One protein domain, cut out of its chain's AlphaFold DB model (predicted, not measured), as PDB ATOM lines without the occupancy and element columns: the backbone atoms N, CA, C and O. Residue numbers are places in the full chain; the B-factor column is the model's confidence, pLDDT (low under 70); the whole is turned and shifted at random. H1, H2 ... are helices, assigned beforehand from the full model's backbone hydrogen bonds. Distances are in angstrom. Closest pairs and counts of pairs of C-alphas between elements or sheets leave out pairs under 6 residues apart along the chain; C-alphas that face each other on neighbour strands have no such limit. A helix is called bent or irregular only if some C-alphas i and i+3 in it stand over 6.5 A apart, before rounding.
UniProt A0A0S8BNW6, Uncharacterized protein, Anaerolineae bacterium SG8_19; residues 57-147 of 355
ATOM      1  N   PRO A  57     169.227 172.614 143.774       36.47
ATOM      2  CA  PRO A  57     170.687 172.416 143.798       36.47
ATOM      3  C   PRO A  57     171.537 173.440 143.002       36.47
ATOM      4  O   PRO A  57     171.023 174.427 142.471       36.47
ATOM      5  N   GLY A  58     172.858 173.169 142.979       39.72
ATOM      6  CA  GLY A  58     173.968 174.126 142.908       39.72
ATOM      7  C   GLY A  58     175.377 173.511 143.090       39.72
ATOM      8  O   GLY A  58     175.486 172.413 143.633       39.72
ATOM      9  N   VAL A  59     176.533 174.133 142.770       42.56
ATOM     10  CA  VAL A  59     176.949 175.502 142.329       42.56
ATOM     11  C   VAL A  59     178.490 175.545 142.256       42.56
ATOM     12  O   VAL A  59     179.117 174.780 142.986       42.56
ATOM     13  N   SER A  60     179.069 176.546 141.561       45.16
ATOM     14  CA  SER A  60     180.466 177.039 141.690       45.16
ATOM     15  C   SER A  60     181.544 175.991 141.388       45.16
ATOM     16  O   SER A  60     181.322 174.786 141.383       45.16
ATOM     17  N   GLY A  61     182.783 176.370 141.103       39.91
ATOM     18  CA  GLY A  61     183.427 177.683 141.067       39.91
ATOM     19  C   GLY A  61     184.908 177.460 140.763       39.91
ATOM     20  O   GLY A  61     185.300 176.348 140.399       39.91
ATOM     21  N   THR A  62     185.743 178.484 140.921       45.22
ATOM     22  CA  THR A  62     187.197 178.402 140.705       45.22
ATOM     23  C   THR A  62     187.811 177.194 141.428       45.22
ATOM     24  O   THR A  62     187.680 177.036 142.640       45.22
ATOM     25  N   SER A  63     188.457 176.300 140.670       49.22
ATOM     26  CA  SER A  63     188.649 174.893 141.068       49.22
ATOM     27  C   SER A  63     189.518 174.661 142.309       49.22
ATOM     28  O   SER A  63     189.366 173.625 142.957       49.22
ATOM     29  N   LEU A  64     190.393 175.603 142.669       46.34
ATOM     30  CA  LEU A  64     191.178 175.546 143.905       46.34
ATOM     31  C   LEU A  64     190.305 175.822 145.138       46.34
ATOM     32  O   LEU A  64     190.182 174.945 145.990       46.34
ATOM     33  N   GLU A  65     189.610 176.963 145.180       49.88
ATOM     34  CA  GLU A  65     188.683 177.297 146.273       49.88
ATOM     35  C   GLU A  65     187.544 176.277 146.377       49.88
ATOM     36  O   GLU A  65     187.164 175.877 147.473       49.88
ATOM     37  N   MET A  66     187.037 175.775 145.247       46.34
ATOM     38  CA  MET A  66     185.955 174.788 145.249       46.34
ATOM     39  C   MET A  66     186.382 173.424 145.813       46.34
ATOM     40  O   MET A  66     185.579 172.727 146.435       46.34
ATOM     41  N   THR A  67     187.646 173.035 145.619       53.34
ATOM     42  CA  THR A  67     188.201 171.804 146.208       53.34
ATOM     43  C   THR A  67     188.430 171.980 147.708       53.34
ATOM     44  O   THR A  67     188.143 171.069 148.484       53.34
ATOM     45  N   GLU A  68     188.881 173.161 148.130       56.94
ATOM     46  CA  GLU A  68     189.092 173.494 149.540       56.94
ATOM     47  C   GLU A  68     187.765 173.602 150.313       56.94
ATOM     48  O   GLU A  68     187.628 172.997 151.374       56.94
ATOM     49  N   LEU A  69     186.731 174.216 149.727       54.75
ATOM     50  CA  LEU A  69     185.368 174.251 150.274       54.75
ATOM     51  C   LEU A  69     184.718 172.859 150.354       54.75
ATOM     52  O   LEU A  69     184.024 172.559 151.323       54.75
ATOM     53  N   ARG A  70     184.952 171.967 149.378       56.53
ATOM     54  CA  ARG A  70     184.462 170.571 149.438       56.53
ATOM     55  C   ARG A  70     185.218 169.731 150.468       56.53
ATOM     56  O   ARG A  70     184.598 168.926 151.158       56.53
ATOM     57  N   SER A  71     186.527 169.947 150.603       65.75
ATOM     58  CA  SER A  71     187.352 169.385 151.681       65.75
ATOM     59  C   SER A  71     186.816 169.806 153.056       65.75
ATOM     60  O   SER A  71     186.562 168.954 153.906       65.75
ATOM     61  N   GLN A  72     186.537 171.101 153.237       68.25
ATOM     62  CA  GLN A  72     185.940 171.649 154.457       68.25
ATOM     63  C   GLN A  72     184.530 171.100 154.711       68.25
ATOM     64  O   GLN A  72     184.247 170.689 155.832       68.25
ATOM     65  N   LEU A  73     183.670 170.986 153.691       67.50
ATOM     66  CA  LEU A  73     182.333 170.397 153.835       67.50
ATOM     67  C   LEU A  73     182.397 168.924 154.275       67.50
ATOM     68  O   LEU A  73     181.692 168.524 155.199       67.50
ATOM     69  N   ALA A  74     183.260 168.117 153.648       70.75
ATOM     70  CA  ALA A  74     183.439 166.711 154.006       70.75
ATOM     71  C   ALA A  74     184.026 166.548 155.420       70.75
ATOM     72  O   ALA A  74     183.573 165.689 156.181       70.75
ATOM     73  N   ALA A  75     184.982 167.402 155.799       72.25
ATOM     74  CA  ALA A  75     185.527 167.457 157.153       72.25
ATOM     75  C   ALA A  75     184.448 167.841 158.182       72.25
ATOM     76  O   ALA A  75     184.271 167.123 159.166       72.25
ATOM     77  N   ALA A  76     183.663 168.889 157.919       67.06
ATOM     78  CA  ALA A  76     182.569 169.340 158.778       67.06
ATOM     79  C   ALA A  76     181.452 168.289 158.909       67.06
ATOM     80  O   ALA A  76     180.874 168.123 159.983       67.06
ATOM     81  N   GLN A  77     181.159 167.531 157.848       73.88
ATOM     82  CA  GLN A  77     180.156 166.463 157.869       73.88
ATOM     83  C   GLN A  77     180.648 165.227 158.648       73.88
ATOM     84  O   GLN A  77     179.892 164.648 159.436       73.88
ATOM     85  N   ALA A  78     181.928 164.864 158.505       71.31
ATOM     86  CA  ALA A  78     182.571 163.847 159.334       71.31
ATOM     87  C   ALA A  78     182.619 164.268 160.814       71.31
ATOM     88  O   ALA A  78     182.307 163.466 161.698       71.31
ATOM     89  N   GLU A  79     182.939 165.534 161.092       74.12
ATOM     90  CA  GLU A  79     182.940 166.108 162.436       74.12
ATOM     91  C   GLU A  79     181.537 166.120 163.053       74.12
ATOM     92  O   GLU A  79     181.381 165.678 164.189       74.12
ATOM     93  N   ASN A  80     180.498 166.463 162.285       69.50
ATOM     94  CA  ASN A  80     179.103 166.351 162.723       69.50
ATOM     95  C   ASN A  80     178.749 164.915 163.152       69.50
ATOM     96  O   ASN A  80     178.199 164.710 164.234       69.50
ATOM     97  N   SER A  81     179.135 163.900 162.365       75.56
ATOM     98  CA  SER A  81     178.915 162.493 162.741       75.56
ATOM     99  C   SER A  81     179.648 162.111 164.039       75.56
ATOM    100  O   SER A  81     179.115 161.400 164.895       75.56
ATOM    101  N   ARG A  82     180.856 162.650 164.241       75.75
ATOM    102  CA  ARG A  82     181.685 162.412 165.428       75.75
ATOM    103  C   ARG A  82     181.128 163.114 166.667       75.75
ATOM    104  O   ARG A  82     181.188 162.549 167.760       75.75
ATOM    105  N   LEU A  83     180.571 164.312 166.502       74.88
ATOM    106  CA  LEU A  83     179.858 165.049 167.541       74.88
ATOM    107  C   LEU A  83     178.563 164.329 167.927       74.88
ATOM    108  O   LEU A  83     178.334 164.144 169.116       74.88
ATOM    109  N   GLN A  84     177.789 163.800 166.973       76.19
ATOM    110  CA  GLN A  84     176.605 162.976 167.266       76.19
ATOM    111  C   GLN A  84     176.951 161.707 168.062       76.19
ATOM    112  O   GLN A  84     176.273 161.396 169.041       76.19
ATOM    113  N   ILE A  85     178.035 161.002 167.708       76.06
ATOM    114  CA  ILE A  85     178.518 159.830 168.465       76.06
ATOM    115  C   ILE A  85     178.984 160.227 169.877       76.06
ATOM    116  O   ILE A  85     178.711 159.515 170.846       76.06
ATOM    117  N   ARG A  86     179.659 161.374 170.037       77.12
ATOM    118  CA  ARG A  86     180.006 161.910 171.365       77.12
ATOM    119  C   ARG A  86     178.762 162.261 172.178       77.12
ATOM    120  O   ARG A  86     178.716 161.929 173.357       77.12
ATOM    121  N   LEU A  87     177.758 162.876 171.557       76.69
ATOM    122  CA  LEU A  87     176.513 163.295 172.199       76.69
ATOM    123  C   LEU A  87     175.708 162.072 172.676       76.69
ATOM    124  O   LEU A  87     175.318 162.027 173.840       76.69
ATOM    125  N   SER A  88     175.557 161.029 171.851       77.75
ATOM    126  CA  SER A  88     174.875 159.785 172.254       77.75
ATOM    127  C   SER A  88     175.637 159.000 173.331       77.75
ATOM    128  O   SER A  88     175.026 158.422 174.237       77.75
ATOM    129  N   THR A  89     176.974 159.035 173.302       80.31
ATOM    130  CA  THR A  89     177.819 158.462 174.364       80.31
ATOM    131  C   THR A  89     177.651 159.237 175.678       80.31
ATOM    132  O   THR A  89     177.427 158.626 176.722       80.31
ATOM    133  N   ALA A  90     177.666 160.573 175.633       76.00
ATOM    134  CA  ALA A  90     177.454 161.438 176.795       76.00
ATOM    135  C   ALA A  90     176.034 161.308 177.377       76.00
ATOM    136  O   ALA A  90     175.872 161.265 178.594       76.00
ATOM    137  N   GLN A  91     175.004 161.164 176.535       80.06
ATOM    138  CA  GLN A  91     173.632 160.863 176.970       80.06
ATOM    139  C   GLN A  91     173.548 159.512 177.689       80.06
ATOM    140  O   GLN A  91     172.979 159.429 178.776       80.06
ATOM    141  N   SER A  92     174.180 158.474 177.135       78.50
ATOM    142  CA  SER A  92     174.243 157.149 177.765       78.50
ATOM    143  C   SER A  92     174.974 157.191 179.115       78.50
ATOM    144  O   SER A  92     174.590 156.509 180.065       78.50
ATOM    145  N   GLN A  93     176.009 158.030 179.224       77.88
ATOM    146  CA  GLN A  93     176.759 158.260 180.458       77.88
ATOM    147  C   GLN A  93     175.946 159.060 181.496       77.88
ATOM    148  O   GLN A  93     176.001 158.734 182.680       77.88
ATOM    149  N   LEU A  94     175.125 160.028 181.070       65.88
ATOM    150  CA  LEU A  94     174.170 160.738 181.933       65.88
ATOM    151  C   LEU A  94     173.075 159.812 182.484       65.88
ATOM    152  O   LEU A  94     172.740 159.915 183.662       65.88
ATOM    153  N   ASP A  95     172.551 158.880 181.685       72.69
ATOM    154  CA  ASP A  95     171.556 157.887 182.135       72.69
ATOM    155  C   ASP A  95     172.138 156.795 183.050       72.69
ATOM    156  O   ASP A  95     171.397 156.120 183.777       72.69
ATOM    157  N   LEU A  96     173.463 156.622 183.036       67.81
ATOM    158  CA  LEU A  96     174.203 155.848 184.032       67.81
ATOM    159  C   LEU A  96     174.432 156.665 185.311       67.81
ATOM    160  O   LEU A  96     174.143 156.166 186.392       67.81
ATOM    161  N   MET A  97     174.884 157.920 185.213       58.09
ATOM    162  CA  MET A  97     175.174 158.772 186.379       58.09
ATOM    163  C   MET A  97     173.919 159.182 187.163       58.09
ATOM    164  O   MET A  97     173.932 159.122 188.389       58.09
ATOM    165  N   ARG A  98     172.795 159.457 186.482       63.62
ATOM    166  CA  ARG A  98     171.481 159.733 187.104       63.62
ATOM    167  C   ARG A  98     170.975 158.640 188.048       63.62
ATOM    168  O   ARG A  98     170.033 158.888 188.798       63.62
ATOM    169  N   LYS A  99     171.535 157.431 187.979       60.94
ATOM    170  CA  LYS A  99     171.162 156.299 188.835       60.94
ATOM    171  C   LYS A  99     172.021 156.190 190.097       60.94
ATOM    172  O   LYS A  99     171.742 155.293 190.888       60.94
ATOM    173  N   THR A 100     173.040 157.040 190.282       59.78
ATOM    174  CA  THR A 100     174.152 156.710 191.189       59.78
ATOM    175  C   THR A 100     174.291 157.585 192.439       59.78
ATOM    176  O   THR A 100     174.466 156.989 193.493       59.78
ATOM    177  N   ASP A 101     174.209 158.927 192.401       55.19
ATOM    178  CA  ASP A 101     174.281 159.737 193.644       55.19
ATOM    179  C   ASP A 101     173.808 161.203 193.504       55.19
ATOM    180  O   ASP A 101     173.745 161.730 192.400       55.19
ATOM    181  N   SER A 102     173.447 161.875 194.613       56.84
ATOM    182  CA  SER A 102     172.556 163.061 194.563       56.84
ATOM    183  C   SER A 102     172.991 164.336 195.321       56.84
ATOM    184  O   SER A 102     172.122 165.086 195.773       56.84
ATOM    185  N   ALA A 103     174.291 164.613 195.506       55.09
ATOM    186  CA  ALA A 103     174.728 165.827 196.234       55.09
ATOM    187  C   ALA A 103     175.966 166.540 195.660       55.09
ATOM    188  O   ALA A 103     175.922 167.744 195.410       55.09
ATOM    189  N   GLN A 104     177.058 165.812 195.414       54.50
ATOM    190  CA  GLN A 104     178.280 166.369 194.806       54.50
ATOM    191  C   GLN A 104     178.120 166.613 193.288       54.50
ATOM    192  O   GLN A 104     178.927 167.296 192.660       54.50
ATOM    193  N   ASP A 105     177.021 166.094 192.737       53.19
ATOM    194  CA  ASP A 105     176.633 166.086 191.330       53.19
ATOM    195  C   ASP A 105     176.326 167.481 190.764       53.19
ATOM    196  O   ASP A 105     176.599 167.730 189.597       53.19
ATOM    197  N   ASN A 106     175.801 168.421 191.563       59.00
ATOM    198  CA  ASN A 106     175.264 169.684 191.030       59.00
ATOM    199  C   ASN A 106     176.313 170.546 190.304       59.00
ATOM    200  O   ASN A 106     176.051 171.001 189.196       59.00
ATOM    201  N   VAL A 107     177.509 170.723 190.879       63.69
ATOM    202  CA  VAL A 107     178.577 171.547 190.269       63.69
ATOM    203  C   VAL A 107     179.181 170.854 189.041       63.69
ATOM    204  O   VAL A 107     179.508 171.508 188.053       63.69
ATOM    205  N   ALA A 108     179.285 169.520 189.068       65.75
ATOM    206  CA  ALA A 108     179.741 168.745 187.919       65.75
ATOM    207  C   ALA A 108     178.706 168.771 186.781       65.75
ATOM    208  O   ALA A 108     179.073 169.041 185.639       65.75
ATOM    209  N   LEU A 109     177.415 168.570 187.077       66.44
ATOM    210  CA  LEU A 109     176.327 168.721 186.107       66.44
ATOM    211  C   LEU A 109     176.281 170.126 185.517       66.44
ATOM    212  O   LEU A 109     175.970 170.259 184.340       66.44
ATOM    213  N   GLU A 110     176.543 171.168 186.302       75.50
ATOM    214  CA  GLU A 110     176.511 172.550 185.825       75.50
ATOM    215  C   GLU A 110     177.657 172.831 184.839       75.50
ATOM    216  O   GLU A 110     177.406 173.346 183.750       75.50
ATOM    217  N   ALA A 111     178.875 172.359 185.129       75.38
ATOM    218  CA  ALA A 111     179.998 172.408 184.189       75.38
ATOM    219  C   ALA A 111     179.748 171.574 182.912       75.38
ATOM    220  O   ALA A 111     179.981 172.053 181.802       75.38
ATOM    221  N   TRP A 112     179.218 170.351 183.045       70.81
ATOM    222  CA  TRP A 112     178.875 169.500 181.897       70.81
ATOM    223  C   TRP A 112     177.709 170.052 181.068       70.81
ATOM    224  O   TRP A 112     177.711 169.901 179.850       70.81
ATOM    225  N   ARG A 113     176.729 170.720 181.692       78.31
ATOM    226  CA  ARG A 113     175.657 171.437 180.984       78.31
ATOM    227  C   ARG A 113     176.215 172.598 180.179       78.31
ATOM    228  O   ARG A 113     175.834 172.723 179.024       78.31
ATOM    229  N   LEU A 114     177.131 173.384 180.750       81.12
ATOM    230  CA  LEU A 114     177.793 174.478 180.039       81.12
ATOM    231  C   LEU A 114     178.531 173.964 178.792       81.12
ATOM    232  O   LEU A 114     178.384 174.526 177.714       81.12
ATOM    233  N   GLN A 115     179.253 172.845 178.920       83.25
ATOM    234  CA  GLN A 115     179.968 172.223 177.803       83.25
ATOM    235  C   GLN A 115     179.029 171.598 176.754       83.25
ATOM    236  O   GLN A 115     179.341 171.604 175.563       83.25
ATOM    237  N   LEU A 116     177.878 171.056 177.167       79.31
ATOM    238  CA  LEU A 116     176.867 170.544 176.236       79.31
ATOM    239  C   LEU A 116     176.176 171.688 175.477       79.31
ATOM    240  O   LEU A 116     175.883 171.541 174.295       79.31
ATOM    241  N   ASP A 117     175.934 172.816 176.145       81.50
ATOM    242  CA  ASP A 117     175.369 174.026 175.543       81.50
ATOM    243  C   ASP A 117     176.358 174.645 174.543       81.50
ATOM    244  O   ASP A 117     175.993 174.896 173.399       81.50
ATOM    245  N   GLU A 118     177.644 174.746 174.901       82.56
ATOM    246  CA  GLU A 118     178.722 175.156 173.989       82.56
ATOM    247  C   GLU A 118     178.817 174.243 172.752       82.56
ATOM    248  O   GLU A 118     178.886 174.730 171.622       82.56
ATOM    249  N   ALA A 119     178.752 172.919 172.932       78.38
ATOM    250  CA  ALA A 119     178.755 171.969 171.820       78.38
ATOM    251  C   ALA A 119     177.496 172.083 170.938       78.38
ATOM    252  O   ALA A 119     177.592 171.981 169.715       78.38
ATOM    253  N   ASN A 120     176.321 172.329 171.527       80.50
ATOM    254  CA  ASN A 120     175.086 172.568 170.776       80.50
ATOM    255  C   ASN A 120     175.144 173.889 169.994       80.50
ATOM    256  O   ASN A 120     174.703 173.925 168.847       80.50
ATOM    257  N   VAL A 121     175.732 174.944 170.568       83.62
ATOM    258  CA  VAL A 121     175.981 176.223 169.885       83.62
ATOM    259  C   VAL A 121     176.952 176.038 168.712       83.62
ATOM    260  O   VAL A 121     176.683 176.561 167.635       83.62
ATOM    261  N   GLN A 122     178.014 175.239 168.867       82.62
ATOM    262  CA  GLN A 122     178.935 174.908 167.766       82.62
ATOM    263  C   GLN A 122     178.262 174.085 166.653       82.62
ATOM    264  O   GLN A 122     178.471 174.353 165.470       82.62
ATOM    265  N   VAL A 123     177.423 173.101 167.000       81.50
ATOM    266  CA  VAL A 123     176.647 172.335 166.006       81.50
ATOM    267  C   VAL A 123     175.640 173.236 165.286       81.50
ATOM    268  O   VAL A 123     175.494 173.117 164.069       81.50
ATOM    269  N   ALA A 124     174.995 174.166 165.997       78.94
ATOM    270  CA  ALA A 124     174.103 175.156 165.403       78.94
ATOM    271  C   ALA A 124     174.856 176.075 164.426       78.94
ATOM    272  O   ALA A 124     174.451 176.165 163.267       78.94
ATOM    273  N   SER A 125     175.996 176.656 164.823       81.12
ATOM    274  CA  SER A 125     176.785 177.531 163.943       81.12
ATOM    275  C   SER A 125     177.329 176.804 162.712       81.12
ATOM    276  O   SER A 125     177.290 177.354 161.616       81.12
ATOM    277  N   LEU A 126     177.766 175.545 162.854       82.81
ATOM    278  CA  LEU A 126     178.159 174.708 161.714       82.81
ATOM    279  C   LEU A 126     176.965 174.382 160.802       82.81
ATOM    280  O   LEU A 126     177.126 174.283 159.588       82.81
ATOM    281  N   SER A 127     175.758 174.219 161.354       79.88
ATOM    282  CA  SER A 127     174.551 173.992 160.550       79.88
ATOM    283  C   SER A 127     174.106 175.246 159.785       79.88
ATOM    284  O   SER A 127     173.680 175.131 158.632       79.88
ATOM    285  N   ASP A 128     174.287 176.432 160.371       81.31
ATOM    286  CA  ASP A 128     174.067 177.718 159.705       81.31
ATOM    287  C   ASP A 128     175.103 177.938 158.596       81.31
ATOM    288  O   ASP A 128     174.734 178.279 157.473       81.31
ATOM    289  N   GLU A 129     176.385 177.658 158.854       79.44
ATOM    290  CA  GLU A 129     177.455 177.744 157.854       79.44
ATOM    291  C   GLU A 129     177.223 176.779 156.683       79.44
ATOM    292  O   GLU A 129     177.268 177.199 155.529       79.44
ATOM    293  N   VAL A 130     176.862 175.516 156.943       83.50
ATOM    294  CA  VAL A 130     176.476 174.557 155.890       83.50
ATOM    295  C   VAL A 130     175.237 175.030 155.121       83.50
ATOM    296  O   VAL A 130     175.139 174.792 153.918       83.50
ATOM    297  N   THR A 131     174.298 175.722 155.769       82.94
ATOM    298  CA  THR A 131     173.103 176.274 155.108       82.94
ATOM    299  C   THR A 131     173.446 177.476 154.229       82.94
ATOM    300  O   THR A 131     172.980 177.545 153.093       82.94
ATOM    301  N   ILE A 132     174.313 178.382 154.690       79.88
ATOM    302  CA  ILE A 132     174.835 179.502 153.895       79.88
ATOM    303  C   ILE A 132     175.659 178.971 152.725       79.88
ATOM    304  O   ILE A 132     175.439 179.393 151.593       79.88
ATOM    305  N   LEU A 133     176.546 178.003 152.965       81.44
ATOM    306  CA  LEU A 133     177.322 177.360 151.916       81.44
ATOM    307  C   LEU A 133     176.415 176.653 150.916       81.44
ATOM    308  O   LEU A 133     176.692 176.791 149.742       81.44
ATOM    309  N   ARG A 134     175.307 176.007 151.311       77.81
ATOM    310  CA  ARG A 134     174.281 175.458 150.392       77.81
ATOM    311  C   ARG A 134     173.387 176.504 149.719       77.81
ATOM    312  O   ARG A 134     172.760 176.189 148.718       77.81
ATOM    313  N   GLY A 135     173.283 177.717 150.257       79.81
ATOM    314  CA  GLY A 135     172.517 178.822 149.671       79.81
ATOM    315  C   GLY A 135     173.337 179.613 148.654       79.81
ATOM    316  O   GLY A 135     172.872 179.874 147.543       79.81
ATOM    317  N   LEU A 136     174.602 179.899 148.981       78.88
ATOM    318  CA  LEU A 136     175.601 180.293 147.994       78.88
ATOM    319  C   LEU A 136     175.730 179.174 146.972       78.88
ATOM    320  O   LEU A 136     175.574 179.459 145.790       78.88
ATOM    321  N   VAL A 137     175.818 177.914 147.435       85.19
ATOM    322  CA  VAL A 137     175.697 176.688 146.633       85.19
ATOM    323  C   VAL A 137     174.247 176.370 146.210       85.19
ATOM    324  O   VAL A 137     173.921 175.224 145.952       85.19
ATOM    325  N   ASN A 138     173.388 177.399 146.113       80.50
ATOM    326  CA  ASN A 138     172.136 177.531 145.338       80.50
ATOM    327  C   ASN A 138     172.324 178.266 143.985       80.50
ATOM    328  O   ASN A 138     172.015 177.800 142.890       80.50
ATOM    329  N   LEU A 139     172.898 179.468 144.076       76.75
ATOM    330  CA  LEU A 139     172.776 180.525 143.066       76.75
ATOM    331  C   LEU A 139     173.525 180.294 141.739       76.75
ATOM    332  O   LEU A 139     173.042 180.728 140.699       76.75
ATOM    333  N   TYR A 140     174.672 179.613 141.721       81.06
ATOM    334  CA  TYR A 140     175.458 179.434 140.497       81.06
ATOM    335  C   TYR A 140     175.167 178.159 139.665       81.06
ATOM    336  O   TYR A 140     175.758 178.069 138.608       81.06
ATOM    337  N   GLU A 141     174.296 177.197 140.024       79.94
ATOM    338  CA  GLU A 141     173.718 176.278 139.016       79.94
ATOM    339  C   GLU A 141     172.491 176.917 138.421       79.94
ATOM    340  O   GLU A 141     172.198 176.672 137.267       79.94
ATOM    341  N   GLN A 142     171.829 177.825 139.134       80.25
ATOM    342  CA  GLN A 142     170.913 178.725 138.455       80.25
ATOM    343  C   GLN A 142     171.692 179.594 137.449       80.25
ATOM    344  O   GLN A 142     171.263 179.710 136.307       80.25
ATOM    345  N   LEU A 143     172.875 180.117 137.810       76.00
ATOM    346  CA  LEU A 143     173.751 180.833 136.866       76.00
ATOM    347  C   LEU A 143     174.328 179.927 135.762       76.00
ATOM    348  O   LEU A 143     174.397 180.359 134.621       76.00
ATOM    349  N   ASP A 144     174.736 178.699 136.087       79.00
ATOM    350  CA  ASP A 144     175.389 177.773 135.151       79.00
ATOM    351  C   ASP A 144     174.397 176.996 134.260       79.00
ATOM    352  O   ASP A 144     174.734 176.594 133.144       79.00
ATOM    353  N   ALA A 145     173.149 176.827 134.707       78.38
ATOM    354  CA  ALA A 145     172.034 176.332 133.898       78.38
ATOM    355  C   ALA A 145     171.512 177.396 132.923       78.38
ATOM    356  O   ALA A 145     170.925 177.042 131.899       78.38
ATOM    357  N   VAL A 146     171.754 178.688 133.184       78.62
ATOM    358  CA  VAL A 146     171.688 179.695 132.123       78.62
ATOM    359  C   VAL A 146     172.908 179.489 131.234       78.62
ATOM    360  O   VAL A 146     174.010 179.940 131.539       78.62
ATOM    361  N   ASP A 147     172.704 178.801 130.114       82.25
ATOM    362  CA  ASP A 147     173.757 178.541 129.136       82.25
ATOM    363  C   ASP A 147     174.121 179.810 128.342       82.25
ATOM    364  O   ASP A 147     173.810 179.976 127.159       82.25
TER     365      ASP A 147
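AT A GLANCE: This is residues 57 to 147 of the 355 residues of an uncharacterized protein of Anaerolineae bacterium SG8_19 (UniProt A0A0S8BNW6). Two long helices, H2 and H1, make a thin helical hairpin, crossing at a shallow angle near their middles, with a loop at one end. The printed part has 91 residues, with two named helices, H1 then H2, and no named strand: all helix. It is extended, a rod of 68 by 19 by 16 A, with a radius of gyration of the C-alphas of 19.7 A.

IN THESE COORDINATES: Find C-alpha 105 at (176.633, 166.086, 191.330); from there H2, residues 105 to 145, runs 58.5 A. H2 is only just irregular: C-alphas 137 and 140 are 6.7 A apart. H1, residues 63 to 97, runs 49.9 A from C-alpha 63 at (188.649, 174.893, 141.068).

HOW THE PARTS SIT: H1 and H2 only just touch, with 3 pairs of C-alphas within 8 A, through residues 73 to 80 and 123 to 130 alone. Look at Asn 80 and Val 123, whose C-alphas are the closest, 7.3 A apart. The helices run opposite ways at a shallow tilt of 28 degrees. Every O i to N i+4 pair is within hydrogen-bond range in H1, and 34 of 37 in H2.

THE WHOLE: The C-alphas farthest apart, of Ala 103 and Asp 147, span 68.3 A. The printed part has no cut, and the link is short. Residues 62 to 68, of which 63 to 68 belong to H1, and 98 to 104 stand free. Look for pLDDT under 70 at 34 residues, among them 57 to 73 and 96 to 109.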